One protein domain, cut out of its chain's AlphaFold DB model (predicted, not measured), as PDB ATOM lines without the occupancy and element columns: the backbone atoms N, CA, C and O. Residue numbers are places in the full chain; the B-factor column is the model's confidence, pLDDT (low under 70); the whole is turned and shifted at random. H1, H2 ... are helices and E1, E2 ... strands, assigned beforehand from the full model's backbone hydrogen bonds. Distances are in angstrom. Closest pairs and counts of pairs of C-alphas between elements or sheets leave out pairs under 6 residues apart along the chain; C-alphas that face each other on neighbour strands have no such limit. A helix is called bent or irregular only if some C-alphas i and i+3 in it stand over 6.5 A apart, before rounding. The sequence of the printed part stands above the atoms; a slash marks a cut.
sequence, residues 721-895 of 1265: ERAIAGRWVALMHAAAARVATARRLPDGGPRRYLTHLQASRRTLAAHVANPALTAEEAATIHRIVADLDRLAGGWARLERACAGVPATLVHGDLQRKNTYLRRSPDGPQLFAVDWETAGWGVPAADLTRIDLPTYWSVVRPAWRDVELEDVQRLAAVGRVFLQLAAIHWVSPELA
ATOM      1  N   GLU A 721      38.482  10.655 -50.401       88.50
ATOM      2  CA  GLU A 721      37.713  11.647 -49.645       88.50
ATOM      3  C   GLU A 721      38.490  12.950 -49.442       88.50
ATOM      4  O   GLU A 721      37.921  14.033 -49.588       88.50
ATOM      5  N   ARG A 722      39.806  12.877 -49.189       89.12
ATOM      6  CA  ARG A 722      40.671  14.069 -49.119       89.12
ATOM      7  C   ARG A 722      40.676  14.867 -50.419       89.12
ATOM      8  O   ARG A 722      40.718  16.097 -50.366       89.12
ATOM      9  N   ALA A 723      40.613  14.195 -51.570       89.06
ATOM     10  CA  ALA A 723      40.502  14.851 -52.870       89.06
ATOM     11  C   ALA A 723      39.136  15.536 -53.058       89.06
ATOM     12  O   ALA A 723      39.074  16.642 -53.596       89.06
ATOM     13  N   ILE A 724      38.045  14.931 -52.574       90.69
ATOM     14  CA  ILE A 724      36.702  15.540 -52.589       90.69
ATOM     15  C   ILE A 724      36.672  16.791 -51.706       90.69
ATOM     16  O   ILE A 724      36.264  17.854 -52.171       90.69
ATOM     17  N   ALA A 725      37.167  16.691 -50.469       91.12
ATOM     18  CA  ALA A 725      37.292  17.831 -49.566       91.12
ATOM     19  C   ALA A 725      38.201  18.921 -50.154       91.12
ATOM     20  O   ALA A 725      37.852  20.097 -50.107       91.12
ATOM     21  N   GLY A 726      39.314  18.534 -50.787       92.06
ATOM     22  CA  GLY A 726      40.219  19.445 -51.487       92.06
ATOM     23  C   GLY A 726      39.526  20.255 -52.581       92.06
ATOM     24  O   GLY A 726      39.653  21.479 -52.602       92.06
ATOM     25  N   ARG A 727      38.735  19.600 -53.442       93.50
ATOM     26  CA  ARG A 727      37.936  20.284 -54.476       93.50
ATOM     27  C   ARG A 727      36.868  21.190 -53.875       93.50
ATOM     28  O   ARG A 727      36.743  22.332 -54.304       93.50
ATOM     29  N   TRP A 728      36.116  20.701 -52.891       94.69
ATOM     30  CA  TRP A 728      35.025  21.454 -52.267       94.69
ATOM     31  C   TRP A 728      35.541  22.741 -51.602       94.69
ATOM     32  O   TRP A 728      35.038  23.831 -51.876       94.69
ATOM     33  N   VAL A 729      36.612  22.634 -50.806       94.69
ATOM     34  CA  VAL A 729      37.246  23.775 -50.123       94.69
ATOM     35  C   VAL A 729      37.841  24.755 -51.136       94.69
ATOM     36  O   VAL A 729      37.702  25.967 -50.980       94.69
ATOM     37  N   ALA A 730      38.446  24.260 -52.219       94.00
ATOM     38  CA  ALA A 730      38.971  25.111 -53.282       94.00
ATOM     39  C   ALA A 730      37.881  25.913 -54.003       94.00
ATOM     40  O   ALA A 730      38.045  27.115 -54.210       94.00
ATOM     41  N   LEU A 731      36.759  25.278 -54.351       94.38
ATOM     42  CA  LEU A 731      35.621  25.947 -54.986       94.38
ATOM     43  C   LEU A 731      35.029  27.030 -54.080       94.38
ATOM     44  O   LEU A 731      34.779  28.146 -54.539       94.38
ATOM     45  N   MET A 732      34.876  26.729 -52.788       95.19
ATOM     46  CA  MET A 732      34.449  27.704 -51.786       95.19
ATOM     47  C   MET A 732      35.402  28.905 -51.743       95.19
ATOM     48  O   MET A 732      34.965  30.048 -51.892       95.19
ATOM     49  N   HIS A 733      36.706  28.658 -51.589       94.56
ATOM     50  CA  HIS A 733      37.702  29.718 -51.457       94.56
ATOM     51  C   HIS A 733      37.846  30.575 -52.719       94.56
ATOM     52  O   HIS A 733      37.991  31.795 -52.615       94.56
ATOM     53  N   ALA A 734      37.791  29.963 -53.903       91.75
ATOM     54  CA  ALA A 734      37.903  30.666 -55.177       91.75
ATOM     55  C   ALA A 734      36.672  31.542 -55.469       91.75
ATOM     56  O   ALA A 734      36.801  32.622 -56.052       91.75
ATOM     57  N   ALA A 735      35.478  31.105 -55.057       91.69
ATOM     58  CA  ALA A 735      34.229  31.804 -55.347       91.69
ATOM     59  C   ALA A 735      33.838  32.851 -54.290       91.69
ATOM     60  O   ALA A 735      33.206  33.851 -54.639       91.69
ATOM     61  N   ALA A 736      34.231  32.680 -53.022       90.12
ATOM     62  CA  ALA A 736      33.756  33.528 -51.923       90.12
ATOM     63  C   ALA A 736      34.108  35.018 -52.067       90.12
ATOM     64  O   ALA A 736      33.357  35.873 -51.598       90.12
ATOM     65  N   ALA A 737      35.180  35.362 -52.789       84.19
ATOM     66  CA  ALA A 737      35.540  36.751 -53.090       84.19
ATOM     67  C   ALA A 737      34.481  37.528 -53.890       84.19
ATOM     68  O   ALA A 737      34.472  38.762 -53.826       84.19
ATOM     69  N   ARG A 738      33.592  36.820 -54.603       86.69
ATOM     70  CA  ARG A 738      32.486  37.388 -55.389       86.69
ATOM     71  C   ARG A 738      31.248  37.695 -54.542       86.69
ATOM     72  O   ARG A 738      30.362  38.404 -55.006       86.69
ATOM     73  N   VAL A 739      31.192  37.207 -53.301       91.31
ATOM     74  CA  VAL A 739      30.065  37.422 -52.387       91.31
ATOM     75  C   VAL A 739      30.412  38.540 -51.405       91.31
ATOM     76  O   VAL A 739      31.132  38.334 -50.431       91.31
ATOM     77  N   ALA A 740      29.878  39.744 -51.633       86.69
ATOM     78  CA  ALA A 740      30.193  40.926 -50.819       86.69
ATOM     79  C   ALA A 740      29.930  40.722 -49.313       86.69
ATOM     80  O   ALA A 740      30.690  41.211 -48.476       86.69
ATOM     81  N   THR A 741      28.886  39.964 -48.963       88.56
ATOM     82  CA  THR A 741      28.512  39.658 -47.573       88.56
ATOM     83  C   THR A 741      29.590  38.866 -46.830       88.56
ATOM     84  O   THR A 741      29.761  39.073 -45.632       88.56
ATOM     85  N   ALA A 742      30.365  38.021 -47.521       88.38
ATOM     86  CA  ALA A 742      31.403  37.203 -46.893       88.38
ATOM     87  C   ALA A 742      32.506  38.049 -46.238       88.38
ATOM     88  O   ALA A 742      33.005  37.684 -45.179       88.38
ATOM     89  N   ARG A 743      32.804  39.236 -46.786       89.12
ATOM     90  CA  ARG A 743      33.806  40.174 -46.244       89.12
ATOM     91  C   ARG A 743      33.410  40.824 -44.917       89.12
ATOM     92  O   ARG A 743      34.246  41.456 -44.284       89.12
ATOM     93  N   ARG A 744      32.136  40.718 -44.524       88.19
ATOM     94  CA  ARG A 744      31.610  41.269 -43.264       88.19
ATOM     95  C   ARG A 744      31.702  40.281 -42.102       88.19
ATOM     96  O   ARG A 744      31.338  40.641 -40.986       88.19
ATOM     97  N   LEU A 745      32.134  39.045 -42.360       91.62
ATOM     98  CA  LEU A 745      32.361  38.065 -41.306       91.62
ATOM     99  C   LEU A 745      33.544  38.483 -40.411       91.62
ATOM    100  O   LEU A 745      34.411  39.236 -40.859       91.62
ATOM    101  N   PRO A 746      33.598  37.996 -39.156       91.31
ATOM    102  CA  PRO A 746      34.730  38.222 -38.260       91.31
ATOM    103  C   PRO A 746      36.061  37.771 -38.870       91.31
ATOM    104  O   PRO A 746      36.085  36.982 -39.812       91.31
ATOM    105  N   ASP A 747      37.182  38.232 -38.315       90.19
ATOM    106  CA  ASP A 747      38.504  37.842 -38.814       90.19
ATOM    107  C   ASP A 747      38.698  36.314 -38.777       90.19
ATOM    108  O   ASP A 747      38.595  35.678 -37.727       90.19
ATOM    109  N   GLY A 748      38.977  35.725 -39.941       88.75
ATOM    110  CA  GLY A 748      39.320  34.310 -40.111       88.75
ATOM    111  C   GLY A 748      40.825  34.061 -40.262       88.75
ATOM    112  O   GLY A 748      41.232  32.917 -40.451       88.75
ATOM    113  N   GLY A 749      41.639  35.121 -40.226       87.88
ATOM    114  CA  GLY A 749      43.074  35.085 -40.485       87.88
ATOM    115  C   GLY A 749      43.949  35.008 -39.226       87.88
ATOM    116  O   GLY A 749      43.482  34.662 -38.138       87.88
ATOM    117  N   PRO A 750      45.252  35.325 -39.350       90.75
ATOM    118  CA  PRO A 750      46.216  35.217 -38.252       90.75
ATOM    119  C   PRO A 750      45.827  35.986 -36.981       90.75
ATOM    120  O   PRO A 750      46.053  35.497 -35.877       90.75
ATOM    121  N   ARG A 751      45.193  37.158 -37.090       90.06
ATOM    122  CA  ARG A 751      44.876  38.007 -35.929       90.06
ATOM    123  C   ARG A 751      43.899  37.328 -34.953       90.06
ATOM    124  O   ARG A 751      44.057  37.456 -33.734       90.06
ATOM    125  N   ARG A 752      42.962  36.519 -35.447       92.50
ATOM    126  CA  ARG A 752      42.113  35.651 -34.622       92.50
ATOM    127  C   ARG A 752      42.926  34.640 -33.819       92.50
ATOM    128  O   ARG A 752      42.742  34.522 -32.609       92.50
ATOM    129  N   TYR A 753      43.845  33.924 -34.462       93.50
ATOM    130  CA  TYR A 753      44.643  32.897 -33.787       93.50
ATOM    131  C   TYR A 753      45.695  33.492 -32.846       93.50
ATOM    132  O   TYR A 753      46.012  32.874 -31.832       93.50
ATOM    133  N   LEU A 754      46.153  34.723 -33.099       92.00
ATOM    134  CA  LEU A 754      46.933  35.499 -32.134       92.00
ATOM    135  C   LEU A 754      46.113  35.788 -30.872       92.00
ATOM    136  O   LEU A 754      46.614  35.656 -29.757       92.00
ATOM    137  N   THR A 755      44.835  36.129 -31.037       90.81
ATOM    138  CA  THR A 755      43.919  36.342 -29.910       90.81
ATOM    139  C   THR A 755      43.721  35.045 -29.117       90.81
ATOM    140  O   THR A 755      43.820  35.062 -27.890       90.81
ATOM    141  N   HIS A 756      43.537  33.903 -29.795       92.81
ATOM    142  CA  HIS A 756      43.473  32.584 -29.148       92.81
ATOM    143  C   HIS A 756      44.765  32.241 -28.393       92.81
ATOM    144  O   HIS A 756      44.701  31.790 -27.248       92.81
ATOM    145  N   LEU A 757      45.933  32.480 -29.001       92.69
ATOM    146  CA  LEU A 757      47.246  32.286 -28.379       92.69
ATOM    147  C   LEU A 757      47.370  33.120 -27.104       92.69
ATOM    148  O   LEU A 757      47.693  32.589 -26.044       92.69
ATOM    149  N   GLN A 758      47.073  34.418 -27.186       90.81
ATOM    150  CA  GLN A 758      47.159  35.330 -26.050       90.81
ATOM    151  C   GLN A 758      46.185  34.947 -24.930       90.81
ATOM    152  O   GLN A 758      46.573  34.962 -23.764       90.81
ATOM    153  N   ALA A 759      44.945  34.583 -25.263       84.25
ATOM    154  CA  ALA A 759      43.941  34.169 -24.287       84.25
ATOM    155  C   ALA A 759      44.313  32.844 -23.601       84.25
ATOM    156  O   ALA A 759      44.260  32.746 -22.375       84.25
ATOM    157  N   SER A 760      44.753  31.850 -24.376       88.75
ATOM    158  CA  SER A 760      45.183  30.545 -23.857       88.75
ATOM    159  C   SER A 760      46.410  30.674 -22.970       88.75
ATOM    160  O   SER A 760      46.437  30.125 -21.877       88.75
ATOM    161  N   ARG A 761      47.400  31.461 -23.405       88.25
ATOM    162  CA  ARG A 761      48.607  31.763 -22.633       88.25
ATOM    163  C   ARG A 761      48.257  32.400 -21.292       88.25
ATOM    164  O   ARG A 761      48.742  31.931 -20.271       88.25
ATOM    165  N   ARG A 762      47.398  33.430 -21.279       84.62
ATOM    166  CA  ARG A 762      46.941  34.075 -20.034       84.62
ATOM    167  C   ARG A 762      46.241  33.077 -19.112       84.62
ATOM    168  O   ARG A 762      46.555  33.032 -17.929       84.62
ATOM    169  N   THR A 763      45.335  32.272 -19.664       80.88
ATOM    170  CA  THR A 763      44.541  31.301 -18.898       80.88
ATOM    171  C   THR A 763      45.427  30.202 -18.314       80.88
ATOM    172  O   THR A 763      45.395  29.971 -17.113       80.88
ATOM    173  N   LEU A 764      46.277  29.574 -19.127       83.31
ATOM    174  CA  LEU A 764      47.185  28.516 -18.689       83.31
ATOM    175  C   LEU A 764      48.213  29.033 -17.683       83.31
ATOM    176  O   LEU A 764      48.377  28.425 -16.632       83.31
ATOM    177  N   ALA A 765      48.848  30.180 -17.951       81.81
ATOM    178  CA  ALA A 765      49.820  30.781 -17.037       81.81
ATOM    179  C   ALA A 765      49.204  31.119 -15.671       81.81
ATOM    180  O   ALA A 765      49.848  30.908 -14.647       81.81
ATOM    181  N   ALA A 766      47.945  31.573 -15.643       73.94
ATOM    182  CA  ALA A 766      47.224  31.834 -14.399       73.94
ATOM    183  C   ALA A 766      46.968  30.563 -13.565       73.94
ATOM    184  O   ALA A 766      46.816  30.663 -12.351       73.94
ATOM    185  N   HIS A 767      46.965  29.384 -14.197       72.19
ATOM    186  CA  HIS A 767      46.676  28.101 -13.553       72.19
ATOM    187  C   HIS A 767      47.906  27.188 -13.406       72.19
ATOM    188  O   HIS A 767      47.779  26.128 -12.808       72.19
ATOM    189  N   VAL A 768      49.106  27.586 -13.861       68.69
ATOM    190  CA  VAL A 768      50.365  26.832 -13.625       68.69
ATOM    191  C   VAL A 768      50.611  26.611 -12.129       68.69
ATOM    192  O   VAL A 768      51.122  25.570 -11.730       68.69
ATOM    193  N   ALA A 769      50.232  27.591 -11.306       57.00
ATOM    194  CA  ALA A 769      50.357  27.545  -9.854       57.00
ATOM    195  C   ALA A 769      49.102  26.988  -9.154       57.00
ATOM    196  O   ALA A 769      48.957  27.166  -7.945       57.00
ATOM    197  N   ASN A 770      48.177  26.358  -9.890       63.69
ATOM    198  CA  ASN A 770      46.973  25.783  -9.298       63.69
ATOM    199  C   ASN A 770      47.368  24.627  -8.349       63.69
ATOM    200  O   ASN A 770      47.938  23.637  -8.813       63.69
ATOM    201  N   PRO A 771      47.061  24.719  -7.040       52.50
ATOM    202  CA  PRO A 771      47.477  23.729  -6.046       52.50
ATOM    203  C   PRO A 771      46.803  22.355  -6.212       52.50
ATOM    204  O   PRO A 771      47.241  21.394  -5.584       52.50
ATOM    205  N   ALA A 772      45.760  22.244  -7.044       49.84
ATOM    206  CA  ALA A 772      45.140  20.968  -7.401       49.84
ATOM    207  C   ALA A 772      45.968  20.149  -8.412       49.84
ATOM    208  O   ALA A 772      45.713  18.957  -8.569       49.84
ATOM    209  N   LEU A 773      46.946  20.765  -9.089       59.12
ATOM    210  CA  LEU A 773      47.816  20.092 -10.052       59.12
ATOM    211  C   LEU A 773      48.958  19.361  -9.340       59.12
ATOM    212  O   LEU A 773      49.654  19.921  -8.489       59.12
ATOM    213  N   THR A 774      49.214  18.116  -9.734       73.12
ATOM    214  CA  THR A 774      50.445  17.414  -9.359       73.12
ATOM    215  C   THR A 774      51.671  18.145  -9.917       73.12
ATOM    216  O   THR A 774      51.587  18.889 -10.896       73.12
ATOM    217  N   ALA A 775      52.852  17.908  -9.341       73.38
ATOM    218  CA  ALA A 775      54.093  18.505  -9.843       73.38
ATOM    219  C   ALA A 775      54.354  18.178 -11.331       73.38
ATOM    220  O   ALA A 775      54.913  19.003 -12.052       73.38
ATOM    221  N   GLU A 776      53.923  17.005 -11.806       69.56
ATOM    222  CA  GLU A 776      54.060  16.586 -13.207       69.56
ATOM    223  C   GLU A 776      53.076  17.319 -14.138       69.56
ATOM    224  O   GLU A 776      53.447  17.741 -15.238       69.56
ATOM    225  N   GLU A 777      51.840  17.541 -13.687       76.88
ATOM    226  CA  GLU A 777      50.824  18.308 -14.417       76.88
ATOM    227  C   GLU A 777      51.177  19.798 -14.464       76.88
ATOM    228  O   GLU A 777      51.146  20.404 -15.538       76.88
ATOM    229  N   ALA A 778      51.618  20.371 -13.340       78.31
ATOM    230  CA  ALA A 778      52.110  21.745 -13.270       78.31
ATOM    231  C   ALA A 778      53.343  21.943 -14.165       78.31
ATOM    232  O   ALA A 778      53.403  22.910 -14.925       78.31
ATOM    233  N   ALA A 779      54.292  20.997 -14.168       81.06
ATOM    234  CA  ALA A 779      55.438  21.026 -15.079       81.06
ATOM    235  C   ALA A 779      55.011  20.916 -16.552       81.06
ATOM    236  O   ALA A 779      55.600  21.555 -17.427       81.06
ATOM    237  N   THR A 780      53.972  20.136 -16.853       84.12
ATOM    238  CA  THR A 780      53.426  20.014 -18.210       84.12
ATOM    239  C   THR A 780      52.762  21.305 -18.670       84.12
ATOM    240  O   THR A 780      53.072  21.779 -19.761       84.12
ATOM    241  N   ILE A 781      51.934  21.931 -17.834       84.44
ATOM    242  CA  ILE A 781      51.311  23.223 -18.145       84.44
ATOM    243  C   ILE A 781      52.384  24.309 -18.265       84.44
ATOM    244  O   ILE A 781      52.343  25.095 -19.207       84.44
ATOM    245  N   HIS A 782      53.401  24.309 -17.402       85.19
ATOM    246  CA  HIS A 782      54.538  25.221 -17.510       85.19
ATOM    247  C   HIS A 782      55.303  25.046 -18.836       85.19
ATOM    248  O   HIS A 782      55.676  26.037 -19.465       85.19
ATOM    249  N   ARG A 783      55.513  23.805 -19.308       89.19
ATOM    250  CA  ARG A 783      56.093  23.542 -20.642       89.19
ATOM    251  C   ARG A 783      55.216  24.100 -21.760       89.19
ATOM    252  O   ARG A 783      55.738  24.784 -22.634       89.19
ATOM    253  N   ILE A 784      53.902  23.877 -21.694       87.94
ATOM    254  CA  ILE A 784      52.952  24.399 -22.687       87.94
ATOM    255  C   ILE A 784      52.969  25.933 -22.694       87.94
ATOM    256  O   ILE A 784      53.019  26.535 -23.760       87.94
ATOM    257  N   VAL A 785      52.983  26.589 -21.530       88.81
ATOM    258  CA  VAL A 785      53.084  28.056 -21.437       88.81
ATOM    259  C   VAL A 785      54.386  28.554 -22.067       88.81
ATOM    260  O   VAL A 785      54.338  29.471 -22.882       88.81
ATOM    261  N   ALA A 786      55.518  27.900 -21.788       88.62
ATOM    262  CA  ALA A 786      56.797  28.233 -22.412       88.62
ATOM    263  C   ALA A 786      56.786  28.025 -23.942       88.62
ATOM    264  O   ALA A 786      57.369  28.820 -24.681       88.62
ATOM    265  N   ASP A 787      56.103  26.991 -24.441       90.62
ATOM    266  CA  ASP A 787      55.895  26.776 -25.878       90.62
ATOM    267  C   ASP A 787      55.048  27.888 -26.510       90.62
ATOM    268  O   ASP A 787      55.390  28.392 -27.583       90.62
ATOM    269  N   LEU A 788      53.983  28.324 -25.831       92.00
ATOM    270  CA  LEU A 788      53.145  29.441 -26.274       92.00
ATOM    271  C   LEU A 788      53.905  30.778 -26.230       92.00
ATOM    272  O   LEU A 788      53.731  31.596 -27.131       92.00
ATOM    273  N   ASP A 789      54.776  30.994 -25.240       90.38
ATOM    274  CA  ASP A 789      55.667  32.160 -25.162       90.38
ATOM    275  C   ASP A 789      56.660  32.190 -26.332       90.38
ATOM    276  O   ASP A 789      56.812  33.219 -26.999       90.38
ATOM    277  N   ARG A 790      57.292  31.048 -26.642       91.00
ATOM    278  CA  ARG A 790      58.174  30.912 -27.813       91.00
ATOM    279  C   ARG A 790      57.429  31.190 -29.114       91.00
ATOM    280  O   ARG A 790      57.941  31.903 -29.978       91.00
ATOM    281  N   LEU A 791      56.217  30.657 -29.247       91.75
ATOM    282  CA  LEU A 791      55.380  30.880 -30.420       91.75
ATOM    283  C   LEU A 791      54.962  32.351 -30.557       91.75
ATOM    284  O   LEU A 791      54.980  32.884 -31.665       91.75
ATOM    285  N   ALA A 792      54.647  33.022 -29.444       90.81
ATOM    286  CA  ALA A 792      54.336  34.449 -29.417       90.81
ATOM    287  C   ALA A 792      55.533  35.303 -29.867       90.81
ATOM    288  O   ALA A 792      55.359  36.208 -30.682       90.81
ATOM    289  N   GLY A 793      56.750  34.976 -29.416       87.88
ATOM    290  CA  GLY A 793      57.979  35.643 -29.867       87.88
ATOM    291  C   GLY A 793      58.273  35.453 -31.363       87.88
ATOM    292  O   GLY A 793      58.867  36.322 -31.996       87.88
ATOM    293  N   GLY A 794      57.816  34.344 -31.952       88.75
ATOM    294  CA  GLY A 794      57.958  34.031 -33.377       88.75
ATOM    295  C   GLY A 794      56.772  34.430 -34.266       88.75
ATOM    296  O   GLY A 794      56.797  34.126 -35.463       88.75
ATOM    297  N   TRP A 795      55.739  35.090 -33.729       94.06
ATOM    298  CA  TRP A 795      54.450  35.255 -34.416       94.06
ATOM    299  C   TRP A 795      54.548  35.987 -35.765       94.06
ATOM    300  O   TRP A 795      53.944  35.563 -36.752       94.06
ATOM    301  N   ALA A 796      55.410  37.004 -35.858       90.38
ATOM    302  CA  ALA A 796      55.645  37.766 -37.088       90.38
ATOM    303  C   ALA A 796      56.136  36.898 -38.271       90.38
ATOM    304  O   ALA A 796      56.030  37.289 -39.434       90.38
ATOM    305  N   ARG A 797      56.700  35.707 -38.014       89.38
ATOM    306  CA  ARG A 797      57.063  34.747 -39.070       89.38
ATOM    307  C   ARG A 797      55.832  34.038 -39.644       89.38
ATOM    308  O   ARG A 797      55.801  33.802 -40.847       89.38
ATOM    309  N   LEU A 798      54.831  33.734 -38.816       90.12
ATOM    310  CA  LEU A 798      53.570  33.124 -39.254       90.12
ATOM    311  C   LEU A 798      52.718  34.115 -40.047       90.12
ATOM    312  O   LEU A 798      52.166  33.749 -41.079       90.12
ATOM    313  N   GLU A 799      52.672  35.378 -39.617       90.50
ATOM    314  CA  GLU A 799      51.982  36.441 -40.359       90.50
ATOM    315  C   GLU A 799      52.614  36.671 -41.733       90.50
ATOM    316  O   GLU A 799      51.904  36.685 -42.736       90.50
ATOM    317  N   ARG A 800      53.952  36.738 -41.807       89.12
ATOM    318  CA  ARG A 800      54.668  36.811 -43.092       89.12
ATOM    319  C   ARG A 800      54.442  35.582 -43.970       89.12
ATOM    320  O   ARG A 800      54.324  35.730 -45.177       89.12
ATOM    321  N   ALA A 801      54.346  34.386 -43.388       87.00
ATOM    322  CA  ALA A 801      54.038  33.165 -44.137       87.00
ATOM    323  C   ALA A 801      52.599  33.132 -44.686       87.00
ATOM    324  O   ALA A 801      52.324  32.354 -45.596       87.00
ATOM    325  N   CYS A 802      51.701  33.962 -44.147       89.88
ATOM    326  CA  CYS A 802      50.349  34.158 -44.672       89.88
ATOM    327  C   CYS A 802      50.257  35.298 -45.700       89.88
ATOM    328  O   CYS A 802      49.212  35.462 -46.327       89.88
ATOM    329  N   ALA A 803      51.314  36.102 -45.857       84.44
ATOM    330  CA  ALA A 803      51.326  37.227 -46.782       84.44
ATOM    331  C   ALA A 803      51.372  36.742 -48.240       84.44
ATOM    332  O   ALA A 803      52.055  35.770 -48.559       84.44
ATOM    333  N   GLY A 804      50.652  37.437 -49.124       81.38
ATOM    334  CA  GLY A 804      50.593  37.121 -50.557       81.38
ATOM    335  C   GLY A 804      49.462  36.175 -50.971       81.38
ATOM    336  O   GLY A 804      49.240  36.006 -52.163       81.38
ATOM    337  N   VAL A 805      48.696  35.615 -50.025       88.25
ATOM    338  CA  VAL A 805      47.524  34.780 -50.346       88.25
ATOM    339  C   VAL A 805      46.219  35.559 -50.122       88.25
ATOM    340  O   VAL A 805      46.066  36.184 -49.068       88.25
ATOM    341  N   PRO A 806      45.264  35.539 -51.076       89.50
ATOM    342  CA  PRO A 806      44.004  36.263 -50.939       89.50
ATOM    343  C   PRO A 806      43.183  35.831 -49.717       89.50
ATOM    344  O   PRO A 806      43.072  34.645 -49.401       89.50
ATOM    345  N   ALA A 807      42.547  36.804 -49.060       92.06
ATOM    346  CA  ALA A 807      41.539  36.527 -48.044       92.06
ATOM    347  C   ALA A 807      40.261  35.971 -48.690       92.06
ATOM    348  O   ALA A 807      39.843  36.415 -49.762       92.06
ATOM    349  N   THR A 808      39.636  35.013 -48.020       94.56
ATOM    350  CA  THR A 808      38.436  34.320 -48.482       94.56
ATOM    351  C   THR A 808      37.559  33.899 -47.297       94.56
ATOM    352  O   THR A 808      37.867  34.223 -46.148       94.56
ATOM    353  N   LEU A 809      36.447  33.212 -47.565       95.00
ATOM    354  CA  LEU A 809      35.628  32.581 -46.530       95.00
ATOM    355  C   LEU A 809      36.404  31.412 -45.917       95.00
ATOM    356  O   LEU A 809      36.760  30.484 -46.631       95.00
ATOM    357  N   VAL A 810      36.614  31.450 -44.606       94.00
ATOM    358  CA  VAL A 810      37.292  30.412 -43.824       94.00
ATOM    359  C   VAL A 810      36.273  29.758 -42.898       94.00
ATOM    360  O   VAL A 810      35.586  30.462 -42.157       94.00
ATOM    361  N   HIS A 811      36.188  28.429 -42.897       93.69
ATOM    362  CA  HIS A 811      35.348  27.678 -41.960       93.69
ATOM    363  C   HIS A 811      35.963  27.668 -40.554       93.69
ATOM    364  O   HIS A 811      35.268  27.874 -39.557       93.69
ATOM    365  N   GLY A 812      37.272  27.421 -40.450       86.00
ATOM    366  CA  GLY A 812      38.047  27.554 -39.211       86.00
ATOM    367  C   GLY A 812      37.955  26.378 -38.227       86.00
ATOM    368  O   GLY A 812      38.699  26.365 -37.250       86.00
ATOM    369  N   ASP A 813      37.094  25.387 -38.484       88.19
ATOM    370  CA  ASP A 813      37.026  24.113 -37.744       88.19
ATOM    371  C   ASP A 813      36.511  22.970 -38.640       88.19
ATOM    372  O   ASP A 813      35.575  22.241 -38.300       88.19
ATOM    373  N   LEU A 814      37.115  22.825 -39.826       85.38
ATOM    374  CA  LEU A 814      36.738  21.822 -40.826       85.38
ATOM    375  C   LEU A 814      37.242  20.410 -40.445       85.38
ATOM    376  O   LEU A 814      38.094  19.805 -41.098       85.38
ATOM    377  N   GLN A 815      36.749  19.888 -39.323       83.50
ATOM    378  CA  GLN A 815      37.086  18.566 -38.792       83.50
ATOM    379  C   GLN A 815      36.000  17.532 -39.110       83.50
ATOM    380  O   GLN A 815      34.863  17.884 -39.387       83.50
ATOM    381  N   ARG A 816      36.316  16.238 -38.945       81.44
ATOM    382  CA  ARG A 816      35.388  15.101 -39.136       81.44
ATOM    383  C   ARG A 816      34.029  15.258 -38.428       81.44
ATOM    384  O   ARG A 816      33.027  14.738 -38.901       81.44
ATOM    385  N   LYS A 817      33.985  15.962 -37.291       79.75
ATOM    386  CA  LYS A 817      32.747  16.248 -36.538       79.75
ATOM    387  C   LYS A 817      31.828  17.291 -37.199       79.75
ATOM    388  O   LYS A 817      30.657  17.356 -36.842       79.75
ATOM    389  N   ASN A 818      32.336  18.051 -38.166       88.31
ATOM    390  CA  ASN A 818      31.647  19.158 -38.834       88.31
ATOM    391  C   ASN A 818      31.532  18.936 -40.353       88.31
ATOM    392  O   ASN A 818      30.964  19.761 -41.059       88.31
ATOM    393  N   THR A 819      32.048  17.817 -40.867       89.62
ATOM    394  CA  THR A 819      31.987  17.460 -42.285       89.62
ATOM    395  C   THR A 819      31.350  16.093 -42.496       89.62
ATOM    396  O   THR A 819      31.723  15.091 -41.880       89.62
ATOM    397  N   TYR A 820      30.376  16.065 -43.396       91.06
ATOM    398  CA  TYR A 820      29.595  14.890 -43.751       91.06
ATOM    399  C   TYR A 820      29.790  14.557 -45.220       91.06
ATOM    400  O   TYR A 820      30.019  15.445 -46.044       91.06
ATOM    401  N   LEU A 821      29.691  13.272 -45.535       89.19
ATOM    402  CA  LEU A 821      29.710  12.776 -46.898       89.19
ATOM    403  C   LEU A 821      28.341  12.174 -47.200       89.19
ATOM    404  O   LEU A 821      27.816  11.410 -46.400       89.19
ATOM    405  N   ARG A 822      27.764  12.502 -48.353       88.88
ATOM    406  CA  ARG A 822      26.557  11.842 -48.851       88.88
ATOM    407  C   ARG A 822      26.863  11.229 -50.205       88.88
ATOM    408  O   ARG A 822      27.283  11.930 -51.125       88.88
ATOM    409  N   ARG A 823      26.681   9.917 -50.331       83.94
ATOM    410  CA  ARG A 823      26.899   9.207 -51.596       83.94
ATOM    411  C   ARG A 823      25.673   9.377 -52.488       83.94
ATOM    412  O   ARG A 823      24.585   8.948 -52.122       83.94
ATOM    413  N   SER A 824      25.862  10.022 -53.636       77.62
ATOM    414  CA  SER A 824      24.855  10.187 -54.688       77.62
ATOM    415  C   SER A 824      25.230   9.321 -55.903       77.62
ATOM    416  O   SER A 824      26.415   9.003 -56.055       77.62
ATOM    417  N   PRO A 825      24.283   8.954 -56.789       75.56
ATOM    418  CA  PRO A 825      24.597   8.365 -58.095       75.56
ATOM    419  C   PRO A 825      25.614   9.180 -58.911       75.56
ATOM    420  O   PRO A 825      26.437   8.599 -59.613       75.56
ATOM    421  N   ASP A 826      25.628  10.506 -58.741       76.69
ATOM    422  CA  ASP A 826      26.579  11.429 -59.386       76.69
ATOM    423  C   ASP A 826      27.958  11.485 -58.695       76.69
ATOM    424  O   ASP A 826      28.828  12.279 -59.059       76.69
ATOM    425  N   GLY A 827      28.168  10.653 -57.673       80.00
ATOM    426  CA  GLY A 827      29.371  10.595 -56.853       80.00
ATOM    427  C   GLY A 827      29.178  11.134 -55.426       80.00
ATOM    428  O   GLY A 827      28.163  11.751 -55.095       80.00
ATOM    429  N   PRO A 828      30.141  10.874 -54.528       85.56
ATOM    430  CA  PRO A 828      30.120  11.369 -53.153       85.56
ATOM    431  C   PRO A 828      30.243  12.901 -53.072       85.56
ATOM    432  O   PRO A 828      31.180  13.494 -53.608       85.56
ATOM    433  N   GLN A 829      29.317  13.528 -52.349       88.81
ATOM    434  CA  GLN A 829      29.249  14.970 -52.112       88.81
ATOM    435  C   GLN A 829      29.575  15.302 -50.653       88.81
ATOM    436  O   GLN A 829      29.183  14.572 -49.743       88.81
ATOM    437  N   LEU A 830      30.281  16.414 -50.424       92.25
ATOM    438  CA  LEU A 830      30.691  16.856 -49.089       92.25
ATOM    439  C   LEU A 830      29.794  17.986 -48.576       92.25
ATOM    440  O   LEU A 830      29.506  18.935 -49.297       92.25
ATOM    441  N   PHE A 831      29.386  17.906 -47.316       93.38
ATOM    442  CA  PHE A 831      28.584  18.919 -46.638       93.38
ATOM    443  C   PHE A 831      29.324  19.391 -45.387       93.38
ATOM    444  O   PHE A 831      29.687  18.577 -44.538       93.38
ATOM    445  N   ALA A 832      29.541  20.700 -45.263       91.75
ATOM    446  CA  ALA A 832      30.134  21.314 -44.077       91.75
ATOM    447  C   ALA A 832      29.060  22.003 -43.219       91.75
ATOM    448  O   ALA A 832      28.179  22.700 -43.741       91.75
ATOM    449  N   VAL A 833      29.127  21.796 -41.904       91.19
ATOM    450  CA  VAL A 833      28.187  22.337 -40.911       91.19
ATOM    451  C   VAL A 833      28.915  22.961 -39.720       91.19
ATOM    452  O   VAL A 833      30.122  22.803 -39.597       91.19
ATOM    453  N   ASP A 834      28.172  23.595 -38.806       88.44
ATOM    454  CA  ASP A 834      28.717  24.263 -37.610       88.44
ATOM    455  C   ASP A 834      29.665  25.415 -37.997       88.44
ATOM    456  O   ASP A 834      30.883  25.388 -37.799       88.44
ATOM    457  N   TRP A 835      29.076  26.442 -38.616       92.19
ATOM    458  CA  TRP A 835      29.781  27.625 -39.123       92.19
ATOM    459  C   TRP A 835      29.975  28.698 -38.045       92.19
ATOM    460  O   TRP A 835      30.282  29.847 -38.362       92.19
ATOM    461  N   GLU A 836      29.818  28.356 -36.762       89.00
ATOM    462  CA  GLU A 836      29.974  29.296 -35.645       89.00
ATOM    463  C   GLU A 836      31.371  29.942 -35.596       89.00
ATOM    464  O   GLU A 836      31.552  31.021 -35.029       89.00
ATOM    465  N   THR A 837      32.360  29.281 -36.202       89.06
ATOM    466  CA  THR A 837      33.748  29.732 -36.319       89.06
ATOM    467  C   THR A 837      34.075  30.393 -37.653       89.06
ATOM    468  O   THR A 837      35.251  30.673 -37.893       89.06
ATOM    469  N   ALA A 838      33.099  30.619 -38.531       93.25
ATOM    470  CA  ALA A 838      33.360  31.154 -39.858       93.25
ATOM    471  C   ALA A 838      33.922  32.581 -39.800       93.25
ATOM    472  O   ALA A 838      33.513  33.399 -38.972       93.25
ATOM    473  N   GLY A 839      34.842  32.891 -40.708       94.12
ATOM    474  CA  GLY A 839      35.466  34.206 -40.780       94.12
ATOM    475  C   GLY A 839      35.956  34.563 -42.175       94.12
ATOM    476  O   GLY A 839      36.028  33.714 -43.059       94.12
ATOM    477  N   TRP A 840      36.306  35.829 -42.369       95.25
ATOM    478  CA  TRP A 840      36.957  36.320 -43.578       95.25
ATOM    479  C   TRP A 840      38.462  36.453 -43.339       95.25
ATOM    480  O   TRP A 840      38.882  37.195 -42.452       95.25
ATOM    481  N   GLY A 841      39.294  35.733 -44.093       93.44
ATOM    482  CA  GLY A 841      40.743  35.754 -43.889       93.44
ATOM    483  C   GLY A 841      41.519  34.776 -44.765       93.44
ATOM    484  O   GLY A 841      40.972  34.159 -45.673       93.44
ATOM    485  N   VAL A 842      42.821  34.648 -44.508       92.81
ATOM    486  CA  VAL A 842      43.680  33.677 -45.208       92.81
ATOM    487  C   VAL A 842      43.309  32.262 -44.745       92.81
ATOM    488  O   VAL A 842      43.326  32.011 -43.536       92.81
ATOM    489  N   PRO A 843      43.016  31.307 -45.645       93.25
ATOM    490  CA  PRO A 843      42.351  30.060 -45.266       93.25
ATOM    491  C   PRO A 843      43.300  28.972 -44.754       93.25
ATOM    492  O   PRO A 843      43.111  27.790 -45.020       93.25
ATOM    493  N   ALA A 844      44.331  29.341 -43.997       92.94
ATOM    494  CA  ALA A 844      45.352  28.406 -43.528       92.94
ATOM    495  C   ALA A 844      44.752  27.202 -42.769       92.94
ATOM    496  O   ALA A 844      45.145  26.062 -43.008       92.94
ATOM    497  N   ALA A 845      43.773  27.441 -41.887       91.38
ATOM    498  CA  ALA A 845      43.166  26.409 -41.038       91.38
ATOM    499  C   ALA A 845      42.442  25.300 -41.828       91.38
ATOM    500  O   ALA A 845      42.514  24.127 -41.450       91.38
ATOM    501  N   ASP A 846      41.816  25.648 -42.953       93.69
ATOM    502  CA  ASP A 846      40.996  24.722 -43.743       93.69
ATOM    503  C   ASP A 846      41.847  23.789 -44.631       93.69
ATOM    504  O   ASP A 846      41.375  22.746 -45.079       93.69
ATOM    505  N   LEU A 847      43.133  24.105 -44.836       93.12
ATOM    506  CA  LEU A 847      44.040  23.338 -45.704       93.12
ATOM    507  C   LEU A 847      44.676  22.113 -45.025       93.12
ATOM    508  O   LEU A 847      45.376  21.328 -45.658       93.12
ATOM    509  N   THR A 848      44.482  21.922 -43.722       88.25
ATOM    510  CA  THR A 848      45.288  20.966 -42.938       88.25
ATOM    511  C   THR A 848      44.952  19.492 -43.160       88.25
ATOM    512  O   THR A 848      45.783  18.630 -42.870       88.25
ATOM    513  N   ARG A 849      43.737  19.188 -43.628       85.44
ATOM    514  CA  ARG A 849      43.193  17.821 -43.722       85.44
ATOM    515  C   ARG A 849      42.618  17.501 -45.098       85.44
ATOM    516  O   ARG A 849      41.763  16.629 -45.192       85.44
ATOM    517  N   ILE A 850      43.063  18.191 -46.140       91.06
ATOM    518  CA  ILE A 850      42.599  18.008 -47.523       91.06
ATOM    519  C   ILE A 850      43.755  17.592 -48.435       91.06
ATOM    520  O   ILE A 850      44.921  17.644 -48.039       91.06
ATOM    521  N   ASP A 851      43.443  17.194 -49.667       92.94
ATOM    522  CA  ASP A 851      44.460  16.988 -50.695       92.94
ATOM    523  C   ASP A 851      44.908  18.331 -51.299       92.94
ATOM    524  O   ASP A 851      44.162  18.979 -52.038       92.94
ATOM    525  N   LEU A 852      46.125  18.765 -50.956       94.50
ATOM    526  CA  LEU A 852      46.674  20.061 -51.378       94.50
ATOM    527  C   LEU A 852      46.919  20.172 -52.892       94.50
ATOM    528  O   LEU A 852      46.595  21.227 -53.438       94.50
ATOM    529  N   PRO A 853      47.443  19.142 -53.594       92.81
ATOM    530  CA  PRO A 853      47.581  19.195 -55.050       92.81
ATOM    531  C   PRO A 853      46.232  19.392 -55.751       92.81
ATOM    532  O   PRO A 853      46.103  20.261 -56.614       92.81
ATOM    533  N   THR A 854      45.202  18.650 -55.327       93.38
ATOM    534  CA  THR A 854      43.840  18.813 -55.842       93.38
ATOM    535  C   THR A 854      43.292  20.206 -55.533       93.38
ATOM    536  O   THR A 854      42.767  20.859 -56.433       93.38
ATOM    537  N   TYR A 855      43.451  20.697 -54.301       95.56
ATOM    538  CA  TYR A 855      43.037  22.049 -53.923       95.56
ATOM    539  C   TYR A 855      43.691  23.117 -54.816       95.56
ATOM    540  O   TYR A 855      42.993  23.945 -55.405       95.56
ATOM    541  N   TRP A 856      45.019  23.065 -54.971       95.00
ATOM    542  CA  TRP A 856      45.780  24.018 -55.782       95.00
ATOM    543  C   TRP A 856      45.338  24.003 -57.247       95.00
ATOM    544  O   TRP A 856      45.117  25.067 -57.823       95.00
ATOM    545  N   SER A 857      45.113  22.816 -57.823       93.00
ATOM    546  CA  SER A 857      44.657  22.678 -59.215       93.00
ATOM    547  C   SER A 857      43.347  23.426 -59.504       93.00
ATOM    548  O   SER A 857      43.142  23.900 -60.620       93.00
ATOM    549  N   VAL A 858      42.491  23.579 -58.487       93.31
ATOM    550  CA  VAL A 858      41.184  24.240 -58.585       93.31
ATOM    551  C   VAL A 858      41.268  25.738 -58.270       93.31
ATOM    552  O   VAL A 858      40.580  26.520 -58.924       93.31
ATOM    553  N   VAL A 859      42.103  26.175 -57.315       92.62
ATOM    554  CA  VAL A 859      42.229  27.613 -56.985       92.62
ATOM    555  C   VAL A 859      43.158  28.387 -57.922       92.62
ATOM    556  O   VAL A 859      42.971  29.594 -58.078       92.62
ATOM    557  N   ARG A 860      44.121  27.726 -58.578       91.19
ATOM    558  CA  ARG A 860      45.133  28.358 -59.447       91.19
ATOM    559  C   ARG A 860      44.563  29.352 -60.477       91.19
ATOM    560  O   ARG A 860      45.146  30.423 -60.629       91.19
ATOM    561  N   PRO A 861      43.428  29.094 -61.160       88.31
ATOM    562  CA  PRO A 861      42.860  30.063 -62.101       88.31
ATOM    563  C   PRO A 861      42.397  31.372 -61.440       88.31
ATOM    564  O   PRO A 861      42.418  32.424 -62.079       88.31
ATOM    565  N   ALA A 862      41.965  31.308 -60.175       86.25
ATOM    566  CA  ALA A 862      41.493  32.455 -59.403       86.25
ATOM    567  C   ALA A 862      42.629  33.169 -58.655       86.25
ATOM    568  O   ALA A 862      42.550  34.378 -58.444       86.25
ATOM    569  N   TRP A 863      43.674  32.441 -58.254       90.62
ATOM    570  CA  TRP A 863      44.812  32.938 -57.477       90.62
ATOM    571  C   TRP A 863      46.102  32.810 -58.296       90.62
ATOM    572  O   TRP A 863      46.907  31.911 -58.067       90.62
ATOM    573  N   ARG A 864      46.268  33.700 -59.283       83.12
ATOM    574  CA  ARG A 864      47.332  33.611 -60.302       83.12
ATOM    575  C   ARG A 864      48.755  33.667 -59.740       83.12
ATOM    576  O   ARG A 864      49.638  33.078 -60.345       83.12
ATOM    577  N   ASP A 865      48.938  34.332 -58.602       85.69
ATOM    578  CA  ASP A 865      50.249  34.578 -57.985       85.69
ATOM    579  C   ASP A 865      50.558  33.619 -56.816       85.69
ATOM    580  O   ASP A 865      51.464  33.883 -56.030       85.69
ATOM    581  N   VAL A 866      49.780  32.536 -56.652       89.88
ATOM    582  CA  VAL A 866      49.932  31.571 -55.547       89.88
ATOM    583  C   VAL A 866      50.399  30.217 -56.081       89.88
ATOM    584  O   VAL A 866      49.653  29.493 -56.751       89.88
ATOM    585  N   GLU A 867      51.622  29.832 -55.729       90.50
ATOM    586  CA  GLU A 867      52.214  28.553 -56.119       90.50
ATOM    587  C   GLU A 867      51.831  27.420 -55.152       90.50
ATOM    588  O   GLU A 867      51.337  27.636 -54.040       90.50
ATOM    589  N   LEU A 868      52.050  26.164 -55.561       90.38
ATOM    590  CA  LEU A 868      51.744  25.004 -54.711       90.38
ATOM    591  C   LEU A 868      52.545  25.033 -53.395       90.38
ATOM    592  O   LEU A 868      52.030  24.635 -52.348       90.38
ATOM    593  N   GLU A 869      53.777  25.542 -53.432       89.75
ATOM    594  CA  GLU A 869      54.621  25.723 -52.245       89.75
ATOM    595  C   GLU A 869      54.000  26.704 -51.236       89.75
ATOM    596  O   GLU A 869      54.056  26.467 -50.025       89.75
ATOM    597  N   ASP A 870      53.318  27.754 -51.706       90.69
ATOM    598  CA  ASP A 870      52.611  28.706 -50.844       90.69
ATOM    599  C   ASP A 870      51.438  28.042 -50.122       90.69
ATOM    600  O   ASP A 870      51.234  28.247 -48.924       90.69
ATOM    601  N   VAL A 871      50.699  27.182 -50.829       91.69
ATOM    602  CA  VAL A 871      49.596  26.389 -50.268       91.69
ATOM    603  C   VAL A 871      50.113  25.386 -49.229       91.69
ATOM    604  O   VAL A 871      49.523  25.249 -48.155       91.69
ATOM    605  N   GLN A 872      51.237  24.713 -49.497       92.06
ATOM    606  CA  GLN A 872      51.878  23.795 -48.544       92.06
ATOM    607  C   GLN A 872      52.362  24.524 -47.286       92.06
ATOM    608  O   GLN A 872      52.151  24.049 -46.162       92.06
ATOM    609  N   ARG A 873      52.954  25.708 -47.463       92.50
ATOM    610  CA  ARG A 873      53.361  26.598 -46.375       92.50
ATOM    611  C   ARG A 873      52.160  27.041 -45.540       92.50
ATOM    612  O   ARG A 873      52.213  26.940 -44.313       92.50
ATOM    613  N   LEU A 874      51.057  27.450 -46.168       92.38
ATOM    614  CA  LEU A 874      49.822  27.806 -45.464       92.38
ATOM    615  C   LEU A 874      49.220  26.631 -44.698       92.38
ATOM    616  O   LEU A 874      48.794  26.813 -43.561       92.38
ATOM    617  N   ALA A 875      49.219  25.424 -45.264       91.81
ATOM    618  CA  ALA A 875      48.739  24.236 -44.564       91.81
ATOM    619  C   ALA A 875      49.582  23.929 -43.311       91.81
ATOM    620  O   ALA A 875      49.048  23.480 -42.293       91.81
ATOM    621  N   ALA A 876      50.890  24.210 -43.342       89.88
ATOM    622  CA  ALA A 876      51.747  24.108 -42.163       89.88
ATOM    623  C   ALA A 876      51.386  25.146 -41.087       89.88
ATOM    624  O   ALA A 876      51.279  24.781 -39.915       89.88
ATOM    625  N   VAL A 877      51.122  26.399 -41.476       92.81
ATOM    626  CA  VAL A 877      50.621  27.443 -40.561       92.81
ATOM    627  C   VAL A 877      49.246  27.067 -39.996       92.81
ATOM    628  O   VAL A 877      49.003  27.193 -38.798       92.81
ATOM    629  N   GLY A 878      48.370  26.508 -40.830       91.88
ATOM    630  CA  GLY A 878      47.045  26.034 -40.450       91.88
ATOM    631  C   GLY A 878      47.060  25.005 -39.328       91.88
ATOM    632  O   GLY A 878      46.206  25.044 -38.444       91.88
ATOM    633  N   ARG A 879      48.060  24.109 -39.310       91.44
ATOM    634  CA  ARG A 879      48.222  23.138 -38.216       91.44
ATOM    635  C   ARG A 879      48.460  23.842 -36.883       91.44
ATOM    636  O   ARG A 879      47.883  23.428 -35.884       91.44
ATOM    637  N   VAL A 880      49.244  24.919 -36.872       90.81
ATOM    638  CA  VAL A 880      49.465  25.740 -35.671       90.81
ATOM    639  C   VAL A 880      48.164  26.427 -35.250       90.81
ATOM    640  O   VAL A 880      47.794  26.378 -34.081       90.81
ATOM    641  N   PHE A 881      47.431  27.009 -36.199       93.19
ATOM    642  CA  PHE A 881      46.160  27.692 -35.937       93.19
ATOM    643  C   PHE A 881      45.100  26.766 -35.325       93.19
ATOM    644  O   PHE A 881      44.489  27.127 -34.318       93.19
ATOM    645  N   LEU A 882      44.932  25.552 -35.856       89.44
ATOM    646  CA  LEU A 882      43.988  24.577 -35.300       89.44
ATOM    647  C   LEU A 882      44.391  24.092 -33.901       89.44
ATOM    648  O   LEU A 882      43.520  23.920 -33.052       89.44
ATOM    649  N   GLN A 883      45.690  23.914 -33.630       88.81
ATOM    650  CA  GLN A 883      46.162  23.570 -32.283       88.81
ATOM    651  C   GLN A 883      45.893  24.706 -31.287       88.81
ATOM    652  O   GLN A 883      45.412  24.458 -30.187       88.81
ATOM    653  N   LEU A 884      46.110  25.963 -31.686       90.12
ATOM    654  CA  LEU A 884      45.796  27.121 -30.846       90.12
ATOM    655  C   LEU A 884      44.301  27.272 -30.579       90.12
ATOM    656  O   LEU A 884      43.919  27.615 -29.465       90.12
ATOM    657  N   ALA A 885      43.453  27.006 -31.574       87.06
ATOM    658  CA  ALA A 885      42.009  26.981 -31.379       87.06
ATOM    659  C   ALA A 885      41.591  25.870 -30.402       87.06
ATOM    660  O   ALA A 885      40.823  26.141 -29.484       87.06
ATOM    661  N   ALA A 886      42.150  24.661 -30.533       84.50
ATOM    662  CA  ALA A 886      41.874  23.551 -29.622       84.50
ATOM    663  C   ALA A 886      42.293  23.863 -28.175       84.50
ATOM    664  O   ALA A 886      41.496  23.685 -27.255       84.50
ATOM    665  N   ILE A 887      43.504  24.395 -27.973       83.88
ATOM    666  CA  ILE A 887      43.973  24.831 -26.648       83.88
ATOM    667  C   ILE A 887      43.065  25.941 -26.110       83.88
ATOM    668  O   ILE A 887      42.669  25.897 -24.951       83.88
ATOM    669  N   HIS A 888      42.681  26.908 -26.943       85.75
ATOM    670  CA  HIS A 888      41.799  27.993 -26.524       85.75
ATOM    671  C   HIS A 888      40.411  27.506 -26.107       85.75
ATOM    672  O   HIS A 888      39.875  28.022 -25.133       85.75
ATOM    673  N   TRP A 889      39.845  26.508 -26.790       79.12
ATOM    674  CA  TRP A 889      38.543  25.939 -26.434       79.12
ATOM    675  C   TRP A 889      38.557  25.167 -25.116       79.12
ATOM    676  O   TRP A 889      37.565  25.222 -24.397       79.12
ATOM    677  N   VAL A 890      39.663  24.486 -24.797       72.69
ATOM    678  CA  VAL A 890      39.787  23.637 -23.596       72.69
ATOM    679  C   VAL A 890      40.371  24.399 -22.404       72.69
ATOM    680  O   VAL A 890      40.045  24.106 -21.263       72.69
ATOM    681  N   SER A 891      41.197  25.425 -22.635       70.38
ATOM    682  CA  SER A 891      41.837  26.206 -21.565       70.38
ATOM    683  C   SER A 891      40.882  26.789 -20.506       70.38
ATOM    684  O   SER A 891      41.288  26.822 -19.347       70.38
ATOM    685  N   PRO A 892      39.623  27.175 -20.808       66.25
ATOM    686  CA  PRO A 892      38.665  27.595 -19.790       66.25
ATOM    687  C   PRO A 892      38.217  26.461 -18.860       66.25
ATOM    688  O   PRO A 892      37.751  26.754 -17.772       66.25
ATOM    689  N   GLU A 893      38.361  25.189 -19.249       59.62
ATOM    690  CA  GLU A 893      38.056  24.023 -18.398       59.62
ATOM    691  C   GLU A 893      39.138  23.775 -17.330       59.62
ATOM    692  O   GLU A 893      38.909  23.030 -16.383       59.62
ATOM    693  N   LEU A 894      40.312  24.416 -17.449       55.50
ATOM    694  CA  LEU A 894      41.323  24.455 -16.381       55.50
ATOM    695  C   LEU A 894      40.986  25.474 -15.290       55.50
ATOM    696  O   LEU A 894      41.573  25.413 -14.206       55.50
ATOM    697  N   ALA A 895      40.065  26.403 -15.570       49.41
ATOM    698  CA  ALA A 895      39.454  27.206 -14.528       49.41
ATOM    699  C   ALA A 895      38.595  26.268 -13.682       49.41
ATOM    700  O   ALA A 895      37.680  25.619 -14.186       49.41
TER     701      ALA A 895
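AT A GLANCE: This is residues 721 to 895 of the 1265 residues of an uncharacterized protein of Gemmatimonadetes bacterium (UniProt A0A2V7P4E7). A long helix, H8, runs from a mixed head into a helical arm, where the hairpin of H3 and H4 has H3 side by side with the later part of H8. The head holds H1 packed on H7, the short H6 on H8, a small two-stranded ribbon of E1 and E4 near H2, with E1 also near H1, and a second ribbon, the hairpin E2 and E3, whose strand E3 crosses near residues 721 to 729 of H1. The printed part has 175 residues, with eight named helices and four named strands in the order H1 H2 H3 H4 H5 E1 E2 E3 E4 H6 H7 H8; both two-stranded sheets, E1 - E4 and E2 - E3, are antiparallel. The class is mostly helix, and the whole is compact, with a radius of gyration of the C-alphas of 17.9 A and an elongated outline of 58 by 36 by 29 A.

IN THESE COORDINATES: H1, residues 721 to 736, begins at C-alpha 721 (37.713, 11.647, -49.645) and is 22.4 A long. H2 is residues 740 to 744. H3, residues 750 to 767, is 25.7 A long, and H4, residues 775 to 793, is 26.6 A. H5 is residues 795 to 801. E1 is residues 808 to 810, E2 residues 819 to 824, E3 residues 827 to 832 and E4 residues 839 to 841. H6 is residues 844 to 847 and H7 residues 852 to 859. H8, residues 868 to 894, is 39.7 A long and ends at C-alpha 894 (41.323, 24.455, -16.381).

HOW THE PARTS SIT: H8 is the hub, touching H3, H5, H6 and H7. It has a kink of 26 degrees near residue 888 and is only just irregular, with C-alphas 889 and 892 6.8 A apart. H8 touches H3 the same way at a shallow tilt of 34 degrees, only just short of steep; the closest C-alphas are Ser 760 and His 888, 5.0 A. With residues 871 to 882 alone it touches H6, closest at the C-alphas of Ala 845 and Gly 878, 3.9 A. H3 and H4 form a helical hairpin at 30 degrees, closest at the C-alphas of Arg 761 and Val 785, 5.9 A; H4 and H8 are apart. H1 touches H7 the same way at a shallow tilt of 30 degrees, the C-alphas of Gly 726 and Tyr 855 being closest at 4.5 A. The closest C-alphas of H1 and E3 are Ala 725 and Leu 830, 6.7 A; those of H2 and E4 are Arg 743 and Trp 840, 5.6 A. Between E1 and E4, N 808 and O 841 are within hydrogen-bond range at 2.8 A; in the hairpin E2 and E3, N 822 and O 829 are at 2.9 A. Every O i to N i+4 pair is within range in H1, H3, H4, H5 and H7; H8 has 19 of 23, H2 0 of 1 but 2 of 2 O i to N i+3 pairs, and H6 is too short for an O i to N i+4 pair.

THE WHOLE: The two C-alphas farthest apart, Pro 771 and Pro 825, are 58.9 A apart. The printed part has no cut, and no link is long. The mean pLDDT of the printed part is 86.8; residues 768 to 773, 776 and 892 to 895 are under 70.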